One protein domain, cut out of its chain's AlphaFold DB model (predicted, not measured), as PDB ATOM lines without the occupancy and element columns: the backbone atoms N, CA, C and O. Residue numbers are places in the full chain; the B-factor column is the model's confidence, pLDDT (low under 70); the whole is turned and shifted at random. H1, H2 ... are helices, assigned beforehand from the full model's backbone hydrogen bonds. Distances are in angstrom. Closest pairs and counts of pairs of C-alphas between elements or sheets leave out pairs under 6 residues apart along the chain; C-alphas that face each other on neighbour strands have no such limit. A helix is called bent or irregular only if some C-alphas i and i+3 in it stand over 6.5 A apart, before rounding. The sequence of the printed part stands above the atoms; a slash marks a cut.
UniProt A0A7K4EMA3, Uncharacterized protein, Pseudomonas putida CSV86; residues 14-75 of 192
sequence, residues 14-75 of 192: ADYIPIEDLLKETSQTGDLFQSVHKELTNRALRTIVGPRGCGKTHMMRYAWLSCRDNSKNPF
ATOM      1  N   ALA A  14     337.113 477.175 450.875       58.12
ATOM      2  CA  ALA A  14     337.082 476.059 451.808       58.12
ATOM      3  C   ALA A  14     337.747 474.810 451.213       58.12
ATOM      4  O   ALA A  14     338.288 474.032 451.967       58.12
ATOM      5  N   ASP A  15     337.793 474.643 449.886       59.09
ATOM      6  CA  ASP A  15     338.530 473.571 449.196       59.09
ATOM      7  C   ASP A  15     340.040 473.499 449.525       59.09
ATOM      8  O   ASP A  15     340.655 472.462 449.299       59.09
ATOM      9  N   TYR A  16     340.641 474.585 450.027       63.09
ATOM     10  CA  TYR A  16     342.070 474.683 450.362       63.09
ATOM     11  C   TYR A  16     342.365 474.573 451.862       63.09
ATOM     12  O   TYR A  16     343.525 474.663 452.250       63.09
ATOM     13  N   ILE A  17     341.340 474.420 452.706       62.28
ATOM     14  CA  ILE A  17     341.531 474.196 454.145       62.28
ATOM     15  C   ILE A  17     341.936 472.724 454.337       62.28
ATOM     16  O   ILE A  17     341.210 471.850 453.843       62.28
ATOM     17  N   PRO A  18     343.055 472.405 455.006       66.38
ATOM     18  CA  PRO A  18     343.405 471.026 455.335       66.38
ATOM     19  C   PRO A  18     342.270 470.326 456.090       66.38
ATOM     20  O   PRO A  18     341.484 470.950 456.806       66.38
ATOM     21  N   ILE A  19     342.106 469.025 455.867       66.62
ATOM     22  CA  ILE A  19     340.935 468.295 456.367       66.62
ATOM     23  C   ILE A  19     340.972 468.167 457.901       66.62
ATOM     24  O   ILE A  19     339.935 468.191 458.560       66.62
ATOM     25  N   GLU A  20     342.182 468.120 458.451       67.25
ATOM     26  CA  GLU A  20     342.543 468.090 459.865       67.25
ATOM     27  C   GLU A  20     342.215 469.387 460.622       67.25
ATOM     28  O   GLU A  20     341.883 469.339 461.810       67.25
ATOM     29  N   ASP A  21     342.243 470.529 459.936       65.19
ATOM     30  CA  ASP A  21     341.939 471.835 460.526       65.19
ATOM     31  C   ASP A  21     340.436 472.127 460.484       65.19
ATOM     32  O   ASP A  21     339.902 472.817 461.355       65.19
ATOM     33  N   LEU A  22     339.711 471.503 459.549       68.81
ATOM     34  CA  LEU A  22     338.280 471.726 459.361       68.81
ATOM     35  C   LEU A  22     337.465 471.417 460.625       68.81
ATOM     36  O   LEU A  22     336.564 472.178 460.966       68.81
ATOM     37  N   LEU A  23     337.767 470.327 461.340       67.88
ATOM     38  CA  LEU A  23     337.059 469.975 462.581       67.88
ATOM     39  C   LEU A  23     337.336 470.968 463.714       67.88
ATOM     40  O   LEU A  23     336.426 471.281 464.477       67.88
ATOM     41  N   LYS A  24     338.574 471.466 463.816       63.28
ATOM     42  CA  LYS A  24     339.001 472.391 464.878       63.28
ATOM     43  C   LYS A  24     338.462 473.802 464.661       63.28
ATOM     44  O   LYS A  24     338.130 474.484 465.623       63.28
ATOM     45  N   GLU A  25     338.357 474.224 463.405       60.38
ATOM     46  CA  GLU A  25     337.897 475.562 463.019       60.38
ATOM     47  C   GLU A  25     336.369 475.661 462.883       60.38
ATOM     48  O   GLU A  25     335.820 476.748 462.697       60.38
ATOM     49  N   THR A  26     335.649 474.538 462.996       65.75
ATOM     50  CA  THR A  26     334.187 474.522 462.901       65.75
ATOM     51  C   THR A  26     333.534 474.660 464.270       65.75
ATOM     52  O   THR A  26     333.585 473.750 465.096       65.75
ATOM     53  N   SER A  27     332.809 475.761 464.479       67.69
ATOM     54  CA  SER A  27     331.879 475.872 465.606       67.69
ATOM     55  C   SER A  27     330.712 474.893 465.436       67.69
ATOM     56  O   SER A  27     329.918 475.010 464.502       67.69
ATOM     57  N   GLN A  28     330.599 473.921 466.344       64.94
ATOM     58  CA  GLN A  28     329.549 472.891 466.319       64.94
ATOM     59  C   GLN A  28     328.212 473.364 466.928       64.94
ATOM     60  O   GLN A  28     327.231 472.619 466.944       64.94
ATOM     61  N   THR A  29     328.150 474.596 467.440       60.34
ATOM     62  CA  THR A  29     327.066 475.092 468.305       60.34
ATOM     63  C   THR A  29     326.060 476.008 467.595       60.34
ATOM     64  O   THR A  29     325.464 476.868 468.232       60.34
ATOM     65  N   GLY A  30     325.866 475.859 466.280       71.69
ATOM     66  CA  GLY A  30     324.878 476.634 465.515       71.69
ATOM     67  C   GLY A  30     323.707 475.788 465.011       71.69
ATOM     68  O   GLY A  30     323.927 474.827 464.274       71.69
ATOM     69  N   ASP A  31     322.470 476.187 465.319       75.81
ATOM     70  CA  ASP A  31     321.246 475.467 464.915       75.81
ATOM     71  C   ASP A  31     321.156 475.253 463.398       75.81
ATOM     72  O   ASP A  31     320.843 474.160 462.924       75.81
ATOM     73  N   LEU A  32     321.502 476.282 462.615       76.75
ATOM     74  CA  LEU A  32     321.539 476.195 461.153       76.75
ATOM     75  C   LEU A  32     322.555 475.154 460.679       76.75
ATOM     76  O   LEU A  32     322.275 474.384 459.765       76.75
ATOM     77  N   PHE A  33     323.732 475.128 461.299       80.25
ATOM     78  CA  PHE A  33     324.803 474.216 460.927       80.25
ATOM     79  C   PHE A  33     324.422 472.764 461.225       80.25
ATOM     80  O   PHE A  33     324.559 471.902 460.359       80.25
ATOM     81  N   GLN A  34     323.863 472.508 462.409       82.62
ATOM     82  CA  GLN A  34     323.355 471.189 462.790       82.62
ATOM     83  C   GLN A  34     322.193 470.748 461.895       82.62
ATOM     84  O   GLN A  34     322.137 469.591 461.482       82.62
ATOM     85  N   SER A  35     321.293 471.668 461.538       84.31
ATOM     86  CA  SER A  35     320.202 471.383 460.607       84.31
ATOM     87  C   SER A  35     320.727 471.025 459.218       84.31
ATOM     88  O   SER A  35     320.293 470.026 458.654       84.31
ATOM     89  N   VAL A  36     321.661 471.801 458.659       84.19
ATOM     90  CA  VAL A  36     322.252 471.511 457.344       84.19
ATOM     91  C   VAL A  36     322.998 470.183 457.380       84.19
ATOM     92  O   VAL A  36     322.817 469.367 456.484       84.19
ATOM     93  N   HIS A  37     323.789 469.934 458.423       85.81
ATOM     94  CA  HIS A  37     324.493 468.670 458.617       85.81
ATOM     95  C   HIS A  37     323.529 467.476 458.627       85.81
ATOM     96  O   HIS A  37     323.682 466.574 457.806       85.81
ATOM     97  N   LYS A  38     322.477 467.528 459.453       86.50
ATOM     98  CA  LYS A  38     321.439 466.489 459.525       86.50
ATOM     99  C   LYS A  38     320.742 466.261 458.184       86.50
ATOM    100  O   LYS A  38     320.422 465.123 457.844       86.50
ATOM    101  N   GLU A  39     320.487 467.328 457.432       88.12
ATOM    102  CA  GLU A  39     319.885 467.226 456.104       88.12
ATOM    103  C   GLU A  39     320.843 466.617 455.073       88.12
ATOM    104  O   GLU A  39     320.400 465.849 454.227       88.12
ATOM    105  N   LEU A  40     322.144 466.903 455.149       86.50
ATOM    106  CA  LEU A  40     323.149 466.339 454.241       86.50
ATOM    107  C   LEU A  40     323.458 464.865 454.509       86.50
ATOM    108  O   LEU A  40     323.898 464.167 453.599       86.50
ATOM    109  N   THR A  41     323.240 464.385 455.733       87.00
ATOM    110  CA  THR A  41     323.488 462.987 456.111       87.00
ATOM    111  C   THR A  41     322.235 462.108 456.063       87.00
ATOM    112  O   THR A  41     322.304 460.931 456.420       87.00
ATOM    113  N   ASN A  42     321.077 462.643 455.655       86.00
ATOM    114  CA  ASN A  42     319.848 461.863 455.497       86.00
ATOM    115  C   ASN A  42     319.719 461.256 454.082       86.00
ATOM    116  O   ASN A  42     320.553 461.464 453.209       86.00
ATOM    117  N   ARG A  43     318.668 460.458 453.850       79.44
ATOM    118  CA  ARG A  43     318.455 459.732 452.580       79.44
ATOM    119  C   ARG A  43     317.834 460.579 451.452       79.44
ATOM    120  O   ARG A  43     317.330 460.004 450.491       79.44
ATOM    121  N   ALA A  44     317.813 461.907 451.553       80.38
ATOM    122  CA  ALA A  44     317.159 462.775 450.577       80.38
ATOM    123  C   ALA A  44     318.157 463.553 449.709       80.38
ATOM    124  O   ALA A  44     319.244 463.923 450.141       80.38
ATOM    125  N   LEU A  45     317.745 463.870 448.479       85.38
ATOM    126  CA  LEU A  45     318.464 464.829 447.648       85.38
ATOM    127  C   LEU A  45     318.275 466.238 448.222       85.38
ATOM    128  O   LEU A  45     317.143 466.679 448.453       85.38
ATOM    129  N   ARG A  46     319.385 466.944 448.445       87.00
ATOM    130  CA  ARG A  46     319.404 468.288 449.027       87.00
ATOM    131  C   ARG A  46     320.271 469.233 448.209       87.00
ATOM    132  O   ARG A  46     321.368 468.880 447.788       87.00
ATOM    133  N   THR A  47     319.787 470.463 448.061       86.69
ATOM    134  CA  THR A  47     320.528 471.571 447.453       86.69
ATOM    135  C   THR A  47     320.759 472.636 448.513       86.69
ATOM    136  O   THR A  47     319.804 473.195 449.049       86.69
ATOM    137  N   ILE A  48     322.023 472.939 448.814       84.31
ATOM    138  CA  ILE A  48     322.370 474.021 449.741       84.31
ATOM    139  C   ILE A  48     322.390 475.342 448.968       84.31
ATOM    140  O   ILE A  48     323.248 475.552 448.108       84.31
ATOM    141  N   VAL A  49     321.482 476.255 449.304       85.44
ATOM    142  CA  VAL A  49     321.399 477.590 448.695       85.44
ATOM    143  C   VAL A  49     321.806 478.649 449.718       85.44
ATOM    144  O   VAL A  49     321.504 478.538 450.900       85.44
ATOM    145  N   GLY A  50     322.517 479.681 449.270       82.56
ATOM    146  CA  GLY A  50     322.877 480.822 450.108       82.56
ATOM    147  C   GLY A  50     323.892 481.751 449.434       82.56
ATOM    148  O   GLY A  50     324.489 481.359 448.423       82.56
ATOM    149  N   PRO A  51     324.134 482.952 449.989       80.44
ATOM    150  CA  PRO A  51     325.035 483.952 449.413       80.44
ATOM    151  C   PRO A  51     326.461 483.434 449.174       80.44
ATOM    152  O   PRO A  51     326.909 482.450 449.774       80.44
ATOM    153  N   ARG A  52     327.220 484.084 448.286       76.81
ATOM    154  CA  ARG A  52     328.644 483.761 448.107       76.81
ATOM    155  C   ARG A  52     329.377 483.934 449.445       76.81
ATOM    156  O   ARG A  52     329.135 484.894 450.161       76.81
ATOM    157  N   GLY A  53     330.241 482.978 449.788       74.38
ATOM    158  CA  GLY A  53     331.006 483.018 451.037       74.38
ATOM    159  C   GLY A  53     330.280 482.516 452.291       74.38
ATOM    160  O   GLY A  53     330.912 482.441 453.333       74.38
ATOM    161  N   CYS A  54     329.011 482.086 452.223       77.44
ATOM    162  CA  CYS A  54     328.271 481.601 453.405       77.44
ATOM    163  C   CYS A  54     328.677 480.197 453.917       77.44
ATOM    164  O   CYS A  54     327.904 479.548 454.614       77.44
ATOM    165  N   GLY A  55     329.847 479.681 453.528       81.62
ATOM    166  CA  GLY A  55     330.359 478.406 454.046       81.62
ATOM    167  C   GLY A  55     329.724 477.129 453.473       81.62
ATOM    168  O   GLY A  55     329.894 476.068 454.052       81.62
ATOM    169  N   LYS A  56     329.026 477.163 452.328       88.06
ATOM    170  CA  LYS A  56     328.400 475.952 451.730       88.06
ATOM    171  C   LYS A  56     329.382 474.798 451.523       88.06
ATOM    172  O   LYS A  56     329.138 473.685 451.973       88.06
ATOM    173  N   THR A  57     330.510 475.084 450.875       86.94
ATOM    174  CA  THR A  57     331.578 474.102 450.651       86.94
ATOM    175  C   THR A  57     332.137 473.581 451.972       86.94
ATOM    176  O   THR A  57     332.380 472.387 452.099       86.94
ATOM    177  N   HIS A  58     332.282 474.461 452.967       85.50
ATOM    178  CA  HIS A  58     332.717 474.091 454.314       85.50
ATOM    179  C   HIS A  58     331.750 473.095 454.960       85.50
ATOM    180  O   HIS A  58     332.170 472.033 455.399       85.50
ATOM    181  N   MET A  59     330.445 473.381 454.916       87.50
ATOM    182  CA  MET A  59     329.398 472.491 455.430       87.50
ATOM    183  C   MET A  59     329.390 471.127 454.723       87.50
ATOM    184  O   MET A  59     329.265 470.102 455.385       87.50
ATOM    185  N   MET A  60     329.579 471.089 453.399       89.31
ATOM    186  CA  MET A  60     329.675 469.822 452.655       89.31
ATOM    187  C   MET A  60     330.910 469.001 453.049       89.31
ATOM    188  O   MET A  60     330.799 467.795 453.257       89.31
ATOM    189  N   ARG A  61     332.082 469.642 453.171       88.00
ATOM    190  CA  ARG A  61     333.319 468.967 453.600       88.00
ATOM    191  C   ARG A  61     333.219 468.477 455.042       88.00
ATOM    192  O   ARG A  61     333.656 467.368 455.334       88.00
ATOM    193  N   TYR A  62     332.584 469.256 455.916       87.50
ATOM    194  CA  TYR A  62     332.312 468.844 457.289       87.50
ATOM    195  C   TYR A  62     331.370 467.639 457.345       87.50
ATOM    196  O   TYR A  62     331.638 466.696 458.081       87.50
ATOM    197  N   ALA A  63     330.290 467.631 456.554       89.50
ATOM    198  CA  ALA A  63     329.392 466.481 456.484       89.50
ATOM    199  C   ALA A  63     330.151 465.216 456.054       89.50
ATOM    200  O   ALA A  63     330.053 464.193 456.725       89.50
ATOM    201  N   TRP A  64     330.992 465.308 455.020       91.88
ATOM    202  CA  TRP A  64     331.846 464.195 454.597       91.88
ATOM    203  C   TRP A  64     332.773 463.695 455.721       91.88
ATOM    204  O   TRP A  64     332.808 462.497 455.992       91.88
ATOM    205  N   LEU A  65     333.453 464.605 456.428       88.81
ATOM    206  CA  LEU A  65     334.317 464.280 457.572       88.81
ATOM    207  C   LEU A  65     333.552 463.587 458.700       88.81
ATOM    208  O   LEU A  65     333.963 462.549 459.203       88.81
ATOM    209  N   SER A  66     332.398 464.140 459.063       87.56
ATOM    210  CA  SER A  66     331.547 463.566 460.100       87.56
ATOM    211  C   SER A  66     331.035 462.171 459.734       87.56
ATOM    212  O   SER A  66     330.736 461.375 460.621       87.56
ATOM    213  N   CYS A  67     330.896 461.880 458.438       89.25
ATOM    214  CA  CYS A  67     330.515 460.564 457.960       89.25
ATOM    215  C   CYS A  67     331.676 459.574 458.073       89.25
ATOM    216  O   CYS A  67     331.452 458.439 458.480       89.25
ATOM    217  N   ARG A  68     332.907 460.017 457.785       86.88
ATOM    218  CA  ARG A  68     334.122 459.208 457.950       86.88
ATOM    219  C   ARG A  68     334.320 458.774 459.396       86.88
ATOM    220  O   ARG A  68     334.592 457.608 459.661       86.88
ATOM    221  N   ASP A  69     334.165 459.715 460.321       84.38
ATOM    222  CA  ASP A  69     334.529 459.518 461.726       84.38
ATOM    223  C   ASP A  69     333.406 458.852 462.554       84.38
ATOM    224  O   ASP A  69     333.591 458.572 463.738       84.38
ATOM    225  N   ASN A  70     332.235 458.582 461.961       82.81
ATOM    226  CA  ASN A  70     331.089 457.990 462.654       82.81
ATOM    227  C   ASN A  70     330.406 456.904 461.811       82.81
ATOM    228  O   ASN A  70     329.684 457.200 460.863       82.81
ATOM    229  N   SER A  71     330.530 455.645 462.236       77.81
ATOM    230  CA  SER A  71     329.956 454.478 461.547       77.81
ATOM    231  C   SER A  71     328.424 454.465 461.446       77.81
ATOM    232  O   SER A  71     327.875 453.683 460.674       77.81
ATOM    233  N   LYS A  72     327.709 455.318 462.197       81.81
ATOM    234  CA  LYS A  72     326.247 455.480 462.081       81.81
ATOM    235  C   LYS A  72     325.830 456.348 460.891       81.81
ATOM    236  O   LYS A  72     324.657 456.341 460.519       81.81
ATOM    237  N   ASN A  73     326.758 457.118 460.335       83.00
ATOM    238  CA  ASN A  73     326.526 457.984 459.189       83.00
ATOM    239  C   ASN A  73     326.770 457.220 457.876       83.00
ATOM    240  O   ASN A  73     327.476 456.215 457.873       83.00
ATOM    241  N   PRO A  74     326.181 457.652 456.748       86.06
ATOM    242  CA  PRO A  74     326.354 456.959 455.474       86.06
ATOM    243  C   PRO A  74     327.787 457.072 454.942       86.06
ATOM    244  O   PRO A  74     328.450 458.085 455.159       86.06
ATOM    245  N   PHE A  75     328.222 456.094 454.144       87.50
ATOM    246  CA  PHE A  75     329.434 456.226 453.333       87.50
ATOM    247  C   PHE A  75     329.318 457.447 452.407       87.50
ATOM    248  O   PHE A  75     328.436 457.499 451.545       87.50
TER     249      PHE A  75
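This is residues 14 to 75 of the 192 residues of an uncharacterized protein of Pseudomonas putida CSV86 (UniProt A0A7K4EMA3). What is the main picture? The longest helix, H3, makes the core, with H2 packed on one side of it and H1 on another, both crossing it at a high angle and kept away from each other. The long stretch of residues 41 to 55, with no named element, swings out from the end of H2 and returns to the start of H3. What is it built of, and how large is it? The printed part has 62 residues with three named helices in the order H1, H2, H3 and no named strand; the class is all helix, though under half of the residues, 30 of 62, are in named elements. The whole is compact, with a radius of gyration of the C-alphas of 11.4 A, and rounded, with spans of 27 by 26 by 21 A.

How does H2 stand to the longest helix? H3, residues 56 to 68, touches H2, residues 31 to 40, with its residues 59 to 63 alone. Their closest C-alphas, those of His 37 and Ala 63, are 5.8 A apart. The two run the same way at a steep tilt of 64 degrees. Where is H1? H1, residues 19 to 25, touches H3, and their closest C-alphas, those of Leu 22 and Tyr 62, are 6.9 A apart. Their lines stand at 70.1 degrees, only just about perpendicular. H1 and H2 are apart. What do the backbones show? In H2 and H3 every O i to N i+4 pair is within hydrogen-bond range. In H1 this holds for 1 of 3 pairs, and 2 of its 4 O i to N i+3 pairs are within range.

Where is the longest helix? H3 runs from C-alpha 56 at (328.400, 475.952, 451.730) to C-alpha 68 at (334.122, 459.208, 457.950), 18.8 A. Where are the other two? H2, residues 31 to 40, is 14.2 A long from first to last C-alpha. H1, residues 19 to 25, begins at C-alpha 19 at (340.935, 468.295, 456.367) and is 10.3 A long. It is neither bent nor irregular, but only just: C-alphas 20 and 23 are 6.4 A apart.

How far does it reach? The two C-alphas farthest apart, those of Pro 51 and Ser 71, are 32.3 A apart. How is it linked? The printed part has no cut; H1 to H2 is a tight link of 5 residues, and H2 to H3 is a long link of 15. Residues 27 to 32, of which 31 and 32 belong to H2, stand free. Where is confidence low? The mean pLDDT of the printed part is 78.9, and residues 14 to 29 are under 70.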